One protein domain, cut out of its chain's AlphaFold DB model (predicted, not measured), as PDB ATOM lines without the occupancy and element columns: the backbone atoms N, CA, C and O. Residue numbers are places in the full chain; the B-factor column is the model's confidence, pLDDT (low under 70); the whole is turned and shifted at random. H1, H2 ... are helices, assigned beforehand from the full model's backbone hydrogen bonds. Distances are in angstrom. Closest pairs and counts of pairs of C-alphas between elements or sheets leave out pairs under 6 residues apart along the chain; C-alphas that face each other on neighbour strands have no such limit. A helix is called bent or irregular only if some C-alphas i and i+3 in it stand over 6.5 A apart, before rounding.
ATOM      1  N   LYS A 262      96.294 145.754 114.532       94.00
ATOM      2  CA  LYS A 262      97.507 146.193 115.252       94.00
ATOM      3  C   LYS A 262      98.156 145.039 116.026       94.00
ATOM      4  O   LYS A 262      99.346 144.800 115.853       94.00
ATOM      5  N   ARG A 263      97.383 144.243 116.785       95.75
ATOM      6  CA  ARG A 263      97.903 143.033 117.463       95.75
ATOM      7  C   ARG A 263      98.514 142.015 116.497       95.75
ATOM      8  O   ARG A 263      99.565 141.461 116.808       95.75
ATOM      9  N   ARG A 264      97.869 141.748 115.355       95.00
ATOM     10  CA  ARG A 264      98.396 140.825 114.334       95.00
ATOM     11  C   ARG A 264      99.704 141.343 113.749       95.00
ATOM     12  O   ARG A 264     100.649 140.574 113.664       95.00
ATOM     13  N   VAL A 265      99.778 142.628 113.409       95.69
ATOM     14  CA  VAL A 265     100.989 143.247 112.857       95.69
ATOM     15  C   VAL A 265     102.139 143.204 113.866       95.69
ATOM     16  O   VAL A 265     103.213 142.728 113.514       95.69
ATOM     17  N   THR A 266     101.912 143.550 115.139       95.94
ATOM     18  CA  THR A 266     102.925 143.382 116.199       95.94
ATOM     19  C   THR A 266     103.380 141.926 116.348       95.94
ATOM     20  O   THR A 266     104.571 141.675 116.511       95.94
ATOM     21  N   ALA A 267     102.465 140.953 116.267       96.62
ATOM     22  CA  ALA A 267     102.814 139.534 116.354       96.62
ATOM     23  C   ALA A 267     103.608 139.030 115.134       96.62
ATOM     24  O   ALA A 267     104.509 138.210 115.299       96.62
ATOM     25  N   ILE A 268     103.306 139.524 113.927       95.62
ATOM     26  CA  ILE A 268     104.045 139.177 112.704       95.62
ATOM     27  C   ILE A 268     105.437 139.819 112.724       95.62
ATOM     28  O   ILE A 268     106.405 139.125 112.442       95.62
ATOM     29  N   LEU A 269     105.563 141.090 113.125       94.62
ATOM     30  CA  LEU A 269     106.863 141.756 113.288       94.62
ATOM     31  C   LEU A 269     107.741 141.042 114.328       94.62
ATOM     32  O   LEU A 269     108.905 140.773 114.059       94.62
ATOM     33  N   ALA A 270     107.179 140.640 115.473       95.19
ATOM     34  CA  ALA A 270     107.915 139.862 116.473       95.19
ATOM     35  C   ALA A 270     108.355 138.477 115.954       95.19
ATOM     36  O   ALA A 270     109.452 138.022 116.273       95.19
ATOM     37  N   PHE A 271     107.527 137.816 115.135       94.75
ATOM     38  CA  PHE A 271     107.905 136.571 114.460       94.75
ATOM     39  C   PHE A 271     109.002 136.794 113.410       94.75
ATOM     40  O   PHE A 271     109.929 135.994 113.337       94.75
ATOM     41  N   ILE A 272     108.946 137.892 112.647       93.50
ATOM     42  CA  ILE A 272     110.008 138.277 111.709       93.50
ATOM     43  C   ILE A 272     111.332 138.459 112.454       93.50
ATOM     44  O   ILE A 272     112.297 137.801 112.091       93.50
ATOM     45  N   SER A 273     111.377 139.244 113.533       90.81
ATOM     46  CA  SER A 273     112.622 139.447 114.289       90.81
ATOM     47  C   SER A 273     113.176 138.148 114.895       90.81
ATOM     48  O   SER A 273     114.390 137.992 114.999       90.81
ATOM     49  N   GLN A 274     112.315 137.183 115.250       90.50
ATOM     50  CA  GLN A 274     112.766 135.839 115.630       90.50
ATOM     51  C   GLN A 274     113.351 135.074 114.429       90.50
ATOM     52  O   GLN A 274     114.418 134.483 114.556       90.50
ATOM     53  N   MET A 275     112.692 135.100 113.266       88.31
ATOM     54  CA  MET A 275     113.193 134.466 112.038       88.31
ATOM     55  C   MET A 275     114.506 135.092 111.545       88.31
ATOM     56  O   MET A 275     115.368 134.380 111.040       88.31
ATOM     57  N   GLU A 276     114.677 136.406 111.695       84.19
ATOM     58  CA  GLU A 276     115.908 137.129 111.361       84.19
ATOM     59  C   GLU A 276     117.055 136.767 112.306       84.19
ATOM     60  O   GLU A 276     118.183 136.620 111.843       84.19
ATOM     61  N   TYR A 277     116.774 136.548 113.595       84.38
ATOM     62  CA  TYR A 277     117.744 135.977 114.531       84.38
ATOM     63  C   TYR A 277     118.121 134.535 114.126       84.38
ATOM     64  O   TYR A 277     119.299 134.222 113.962       84.38
ATOM     65  N   GLU A 278     117.125 133.673 113.886       84.44
ATOM     66  CA  GLU A 278     117.305 132.241 113.593       84.44
ATOM     67  C   GLU A 278     118.037 131.977 112.258       84.44
ATOM     68  O   GLU A 278     118.846 131.053 112.171       84.44
ATOM     69  N   LEU A 279     117.825 132.808 111.228       74.62
ATOM     70  CA  LEU A 279     118.613 132.772 109.983       74.62
ATOM     71  C   LEU A 279     119.921 133.575 110.073       74.62
ATOM     72  O   LEU A 279     120.882 133.247 109.374       74.62
ATOM     73  N   GLY A 280     119.964 134.626 110.893       62.25
ATOM     74  CA  GLY A 280     121.131 135.489 111.073       62.25
ATOM     75  C   GLY A 280     122.303 134.759 111.726       62.25
ATOM     76  O   GLY A 280     123.428 134.874 111.246       62.25
ATOM     77  N   GLU A 281     122.033 133.918 112.729       56.19
ATOM     78  CA  GLU A 281     123.037 133.050 113.371       56.19
ATOM     79  C   GLU A 281     123.647 132.007 112.393       56.19
ATOM     80  O   GLU A 281     124.695 131.428 112.671       56.19
ATOM     81  N   SER A 282     123.051 131.812 111.205       51.75
ATOM     82  CA  SER A 282     123.478 130.839 110.187       51.75
ATOM     83  C   SER A 282     124.236 131.431 108.978       51.75
ATOM     84  O   SER A 282     124.585 130.674 108.066       51.75
ATOM     85  N   MET A 283     124.482 132.746 108.906       45.53
ATOM     86  CA  MET A 283     125.101 133.406 107.734       45.53
ATOM     87  C   MET A 283     126.145 134.474 108.120       45.53
ATOM     88  O   MET A 283     125.999 135.145 109.138       45.53
ATOM     89  N   PRO A 284     127.207 134.683 107.310       39.72
ATOM     90  CA  PRO A 284     128.280 135.621 107.635       39.72
ATOM     91  C   PRO A 284     127.820 137.094 107.577       39.72
ATOM     92  O   PRO A 284     126.949 137.452 106.776       39.72
ATOM     93  N   PRO A 285     128.448 137.989 108.365       46.78
ATOM     94  CA  PRO A 285     127.919 139.326 108.657       46.78
ATOM     95  C   PRO A 285     127.841 140.284 107.458       46.78
ATOM     96  O   PRO A 285     127.073 141.244 107.502       46.78
ATOM     97  N   ALA A 286     128.573 140.015 106.369       44.34
ATOM     98  CA  ALA A 286     128.678 140.890 105.193       44.34
ATOM     99  C   ALA A 286     127.326 141.272 104.549       44.34
ATOM    100  O   ALA A 286     127.219 142.331 103.936       44.34
ATOM    101  N   THR A 287     126.292 140.436 104.703       50.69
ATOM    102  CA  THR A 287     124.951 140.677 104.136       50.69
ATOM    103  C   THR A 287     123.895 140.973 105.210       50.69
ATOM    104  O   THR A 287     122.764 141.318 104.871       50.69
ATOM    105  N   GLY A 288     124.207 140.819 106.503       51.94
ATOM    106  CA  GLY A 288     123.309 141.191 107.609       51.94
ATOM    107  C   GLY A 288     123.172 142.708 107.724       51.94
ATOM    108  O   GLY A 288     122.066 143.249 107.669       51.94
ATOM    109  N   ASP A 289     124.328 143.367 107.730       55.91
ATOM    110  CA  ASP A 289     124.536 144.810 107.857       55.91
ATOM    111  C   ASP A 289     123.701 145.650 106.865       55.91
ATOM    112  O   ASP A 289     123.116 146.663 107.239       55.91
ATOM    113  N   VAL A 290     123.543 145.205 105.610       56.97
ATOM    114  CA  VAL A 290     122.732 145.919 104.596       56.97
ATOM    115  C   VAL A 290     121.243 145.955 104.967       56.97
ATOM    116  O   VAL A 290     120.598 146.994 104.833       56.97
ATOM    117  N   THR A 291     120.687 144.841 105.447       55.97
ATOM    118  CA  THR A 291     119.282 144.789 105.887       55.97
ATOM    119  C   THR A 291     119.066 145.473 107.224       55.97
ATOM    120  O   THR A 291     118.067 146.165 107.382       55.97
ATOM    121  N   GLU A 292     120.015 145.352 108.150       61.56
ATOM    122  CA  GLU A 292     119.947 146.032 109.441       61.56
ATOM    123  C   GLU A 292     119.974 147.557 109.248       61.56
ATOM    124  O   GLU A 292     119.120 148.261 109.784       61.56
ATOM    125  N   LYS A 293     120.850 148.067 108.370       62.91
ATOM    126  CA  LYS A 293     120.868 149.478 107.943       62.91
ATOM    127  C   LYS A 293     119.588 149.910 107.226       62.91
ATOM    128  O   LYS A 293     119.149 151.037 107.433       62.91
ATOM    129  N   MET A 294     118.972 149.050 106.413       61.09
ATOM    130  CA  MET A 294     117.715 149.370 105.723       61.09
ATOM    131  C   MET A 294     116.526 149.458 106.694       61.09
ATOM    132  O   MET A 294     115.761 150.416 106.638       61.09
ATOM    133  N   ILE A 295     116.390 148.493 107.608       64.44
ATOM    134  CA  ILE A 295     115.319 148.460 108.615       64.44
ATOM    135  C   ILE A 295     115.506 149.602 109.622       64.44
ATOM    136  O   ILE A 295     114.558 150.322 109.930       64.44
ATOM    137  N   ARG A 296     116.740 149.833 110.082       62.47
ATOM    138  CA  ARG A 296     117.066 150.931 110.998       62.47
ATOM    139  C   ARG A 296     116.917 152.307 110.347       62.47
ATOM    140  O   ARG A 296     116.361 153.194 110.976       62.47
ATOM    141  N   GLY A 297     117.309 152.468 109.083       61.00
ATOM    142  CA  GLY A 297     117.100 153.709 108.327       61.00
ATOM    143  C   GLY A 297     115.625 154.045 108.067       61.00
ATOM    144  O   GLY A 297     115.300 155.209 107.850       61.00
ATOM    145  N   LEU A 298     114.725 153.055 108.129       57.97
ATOM    146  CA  LEU A 298     113.275 153.275 108.173       57.97
ATOM    147  C   LEU A 298     112.798 153.628 109.595       57.97
ATOM    148  O   LEU A 298     111.974 154.524 109.753       57.97
ATOM    149  N   ALA A 299     113.342 152.979 110.630       50.91
ATOM    150  CA  ALA A 299     113.011 153.264 112.029       50.91
ATOM    151  C   ALA A 299     113.454 154.670 112.487       50.91
ATOM    152  O   ALA A 299     112.706 155.339 113.198       50.91
ATOM    153  N   ASP A 300     114.608 155.156 112.019       49.09
ATOM    154  CA  ASP A 300     115.108 156.522 112.251       49.09
ATOM    155  C   ASP A 300     114.226 157.604 111.569       49.09
ATOM    156  O   ASP A 300     114.392 158.799 111.821       49.09
ATOM    157  N   SER A 332     113.876 136.248  97.075       91.38
ATOM    158  CA  SER A 332     114.584 135.450  98.082       91.38
ATOM    159  C   SER A 332     113.858 135.509  99.434       91.38
ATOM    160  O   SER A 332     113.240 136.519  99.762       91.38
ATOM    161  N   CYS A 333     113.990 134.480 100.282       89.88
ATOM    162  CA  CYS A 333     113.405 134.472 101.634       89.88
ATOM    163  C   CYS A 333     113.750 135.747 102.432       89.88
ATOM    164  O   CYS A 333     112.895 136.332 103.096       89.88
ATOM    165  N   LYS A 334     114.984 136.242 102.274       86.88
ATOM    166  CA  LYS A 334     115.438 137.490 102.892       86.88
ATOM    167  C   LYS A 334     114.801 138.746 102.274       86.88
ATOM    168  O   LYS A 334     114.484 139.680 103.002       86.88
ATOM    169  N   GLU A 335     114.567 138.768 100.962       91.12
ATOM    170  CA  GLU A 335     113.844 139.862 100.293       91.12
ATOM    171  C   GLU A 335     112.351 139.861 100.682       91.12
ATOM    172  O   GLU A 335     111.802 140.924 100.958       91.12
ATOM    173  N   MET A 336     111.713 138.685 100.795       92.62
ATOM    174  CA  MET A 336     110.333 138.544 101.291       92.62
ATOM    175  C   MET A 336     110.177 139.091 102.715       92.62
ATOM    176  O   MET A 336     109.208 139.797 102.986       92.62
ATOM    177  N   ILE A 337     111.124 138.795 103.614       92.62
ATOM    178  CA  ILE A 337     111.142 139.320 104.989       92.62
ATOM    179  C   ILE A 337     111.208 140.855 104.991       92.62
ATOM    180  O   ILE A 337     110.399 141.501 105.660       92.62
ATOM    181  N   VAL A 338     112.116 141.445 104.209       91.38
ATOM    182  CA  VAL A 338     112.274 142.907 104.107       91.38
ATOM    183  C   VAL A 338     111.018 143.564 103.532       91.38
ATOM    184  O   VAL A 338     110.520 144.539 104.097       91.38
ATOM    185  N   GLU A 339     110.467 143.025 102.443       93.75
ATOM    186  CA  GLU A 339     109.287 143.590 101.787       93.75
ATOM    187  C   GLU A 339     108.037 143.488 102.675       93.75
ATOM    188  O   GLU A 339     107.299 144.465 102.821       93.75
ATOM    189  N   LEU A 340     107.844 142.347 103.346       94.31
ATOM    190  CA  LEU A 340     106.785 142.153 104.336       94.31
ATOM    191  C   LEU A 340     106.924 143.152 105.497       94.31
ATOM    192  O   LEU A 340     105.950 143.808 105.860       94.31
ATOM    193  N   THR A 341     108.133 143.327 106.036       94.25
ATOM    194  CA  THR A 341     108.418 144.280 107.125       94.25
ATOM    195  C   THR A 341     108.114 145.717 106.707       94.25
ATOM    196  O   THR A 341     107.416 146.430 107.425       94.25
ATOM    197  N   LYS A 342     108.548 146.128 105.510       94.25
ATOM    198  CA  LYS A 342     108.274 147.457 104.942       94.25
ATOM    199  C   LYS A 342     106.771 147.712 104.770       94.25
ATOM    200  O   LYS A 342     106.297 148.807 105.066       94.25
ATOM    201  N   GLN A 343     106.005 146.714 104.322       94.19
ATOM    202  CA  GLN A 343     104.549 146.828 104.178       94.19
ATOM    203  C   GLN A 343     103.830 146.889 105.536       94.19
ATOM    204  O   GLN A 343     102.881 147.659 105.686       94.19
ATOM    205  N   LEU A 344     104.298 146.135 106.535       95.69
ATOM    206  CA  LEU A 344     103.767 146.164 107.902       95.69
ATOM    207  C   LEU A 344     104.056 147.498 108.610       95.69
ATOM    208  O   LEU A 344     103.154 148.035 109.247       95.69
ATOM    209  N   LEU A 345     105.265 148.051 108.450       94.06
ATOM    210  CA  LEU A 345     105.641 149.380 108.951       94.06
ATOM    211  C   LEU A 345     104.805 150.481 108.291       94.06
ATOM    212  O   LEU A 345     104.135 151.232 108.992       94.06
ATOM    213  N   LYS A 346     104.721 150.500 106.951       95.00
ATOM    214  CA  LYS A 346     103.858 151.451 106.229       95.00
ATOM    215  C   LYS A 346     102.405 151.380 106.716       95.00
ATOM    216  O   LYS A 346     101.756 152.410 106.864       95.00
ATOM    217  N   TRP A 347     101.884 150.177 106.968       95.69
ATOM    218  CA  TRP A 347     100.540 150.016 107.517       95.69
ATOM    219  C   TRP A 347     100.424 150.550 108.956       95.69
ATOM    220  O   TRP A 347      99.387 151.102 109.316       95.69
ATOM    221  N   GLN A 348     101.465 150.425 109.785       92.88
ATOM    222  CA  GLN A 348     101.478 151.052 111.110       92.88
ATOM    223  C   GLN A 348     101.449 152.582 111.012       92.88
ATOM    224  O   GLN A 348     100.690 153.187 111.761       92.88
ATOM    225  N   ASP A 349     102.178 153.184 110.071       92.69
ATOM    226  CA  ASP A 349     102.172 154.637 109.844       92.69
ATOM    227  C   ASP A 349     100.819 155.141 109.308       92.69
ATOM    228  O   ASP A 349     100.281 156.137 109.789       92.69
ATOM    229  N   GLU A 350     100.234 154.430 108.337       93.69
ATOM    230  CA  GLU A 350      98.945 154.773 107.708       93.69
ATOM    231  C   GLU A 350      97.760 154.685 108.693       93.69
ATOM    232  O   GLU A 350      96.727 155.326 108.492       93.69
ATOM    233  N   PHE A 351      97.907 153.919 109.781       88.12
ATOM    234  CA  PHE A 351      96.842 153.631 110.748       88.12
ATOM    235  C   PHE A 351      97.246 153.841 112.222       88.12
ATOM    236  O   PHE A 351      96.649 153.200 113.094       88.12
ATOM    237  N   ALA A 352      98.239 154.696 112.503       73.62
ATOM    238  CA  ALA A 352      98.880 154.910 113.816       73.62
ATOM    239  C   ALA A 352      97.929 155.161 115.005       73.62
ATOM    240  O   ALA A 352      96.861 155.786 114.839       73.62
TER     241      ALA A 352
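Overview. This is residues 262 to 300 and 332 to 352 of the 352 residues of an uncharacterized protein of Marssonina coronariae (UniProt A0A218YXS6). Three helices lie with their lines at small angles to one another, their centres making a triangle: the longest, H1, packs on H3, which runs the opposite way, and H2 folds back from the end of H1 to run the same way as H3, near both of the others but only loosely joined to them. The turn from H1 into H2 sticks out at one end of the long axis, with residues 281 to 287 standing free. The printed part has 60 residues in two stretches, with three named helices in the order H1, H2, H3 along the chain and no named strand; the class is all helix. The whole is compact, with a radius of gyration of the C-alphas of 11.9 A, and has an elongated outline of 36 by 21 by 19 A.

Arrangement. The longest helix is H1, residues 262 to 280. H3, residues 333 to 350, touches H1, with 6 pairs of C-alphas within 8 A. The closest C-alphas of these two helices are those of Val 265 and Leu 344, 6.4 A apart. H1 and H3 run opposite ways at a shallow tilt of 28 degrees, and their centres are 10.8 A apart. H2, residues 285 to 299, touches no helix but is near both H1 and H3. H1 and H2 are close but not clearly touching, with 1 pair of C-alphas within 8 A: the closest C-alphas, those of Gly 280 and Gly 288, are 7.0 A apart. H1 and H2 run opposite ways at a shallow tilt of 20 degrees, with their centres 15.5 A apart. H2 and H3 are also close but not clearly touching, with 2 pairs of C-alphas within 8 A; the closest are those of Thr 291 and Val 338, 7.5 A apart. H2 and H3 run the same way at a shallow tilt of 10 degrees, with their centres 13.4 A apart. In H1 and H3 every O i to N i+4 pair is within hydrogen-bond range; in H2 it is 9 of 11 pairs.

Along the chain. H1, Lys 262 to Gly 280, has 19 residues and is 26.3 A long from first to last C-alpha. It begins with C-alpha 262 at (97.507, 146.193, 115.252) and ends with C-alpha 280 at (121.131, 135.489, 111.073). H3, Cys 333 to Glu 350, has 18 residues and a length of 25.7 A; its last C-alpha, that of Glu 350, is at (98.945, 154.773, 107.708). H2, Pro 285 to Ala 299, has 15 residues and a length of 20.7 A, beginning with C-alpha 285 at (127.919, 139.326, 108.657). H2 is neither bent nor irregular, but only just: C-alphas 286 and 289 are 6.3 A apart.

Size, cuts and confidence. The two C-alphas farthest apart are those of Pro 284 and Phe 351, 36.4 A. The first and last printed C-alphas, those of Lys 262 and Ala 352, are 8.9 A apart, and Ala 352 is the chain's last residue. The link from H1 to H2, with 4 residues between them, is tight. Residues 301 to 331 are cut out and not printed, within the link from H2 to H3; C-alphas 300 and 332 are 25.4 A apart across the cut. The mean pLDDT of the printed part is 78.7. Residues 280 to 300 are under 70, the model's low-confidence stretch. The mean pLDDT is 56 for H2, 90 for H1 and 93 for H3.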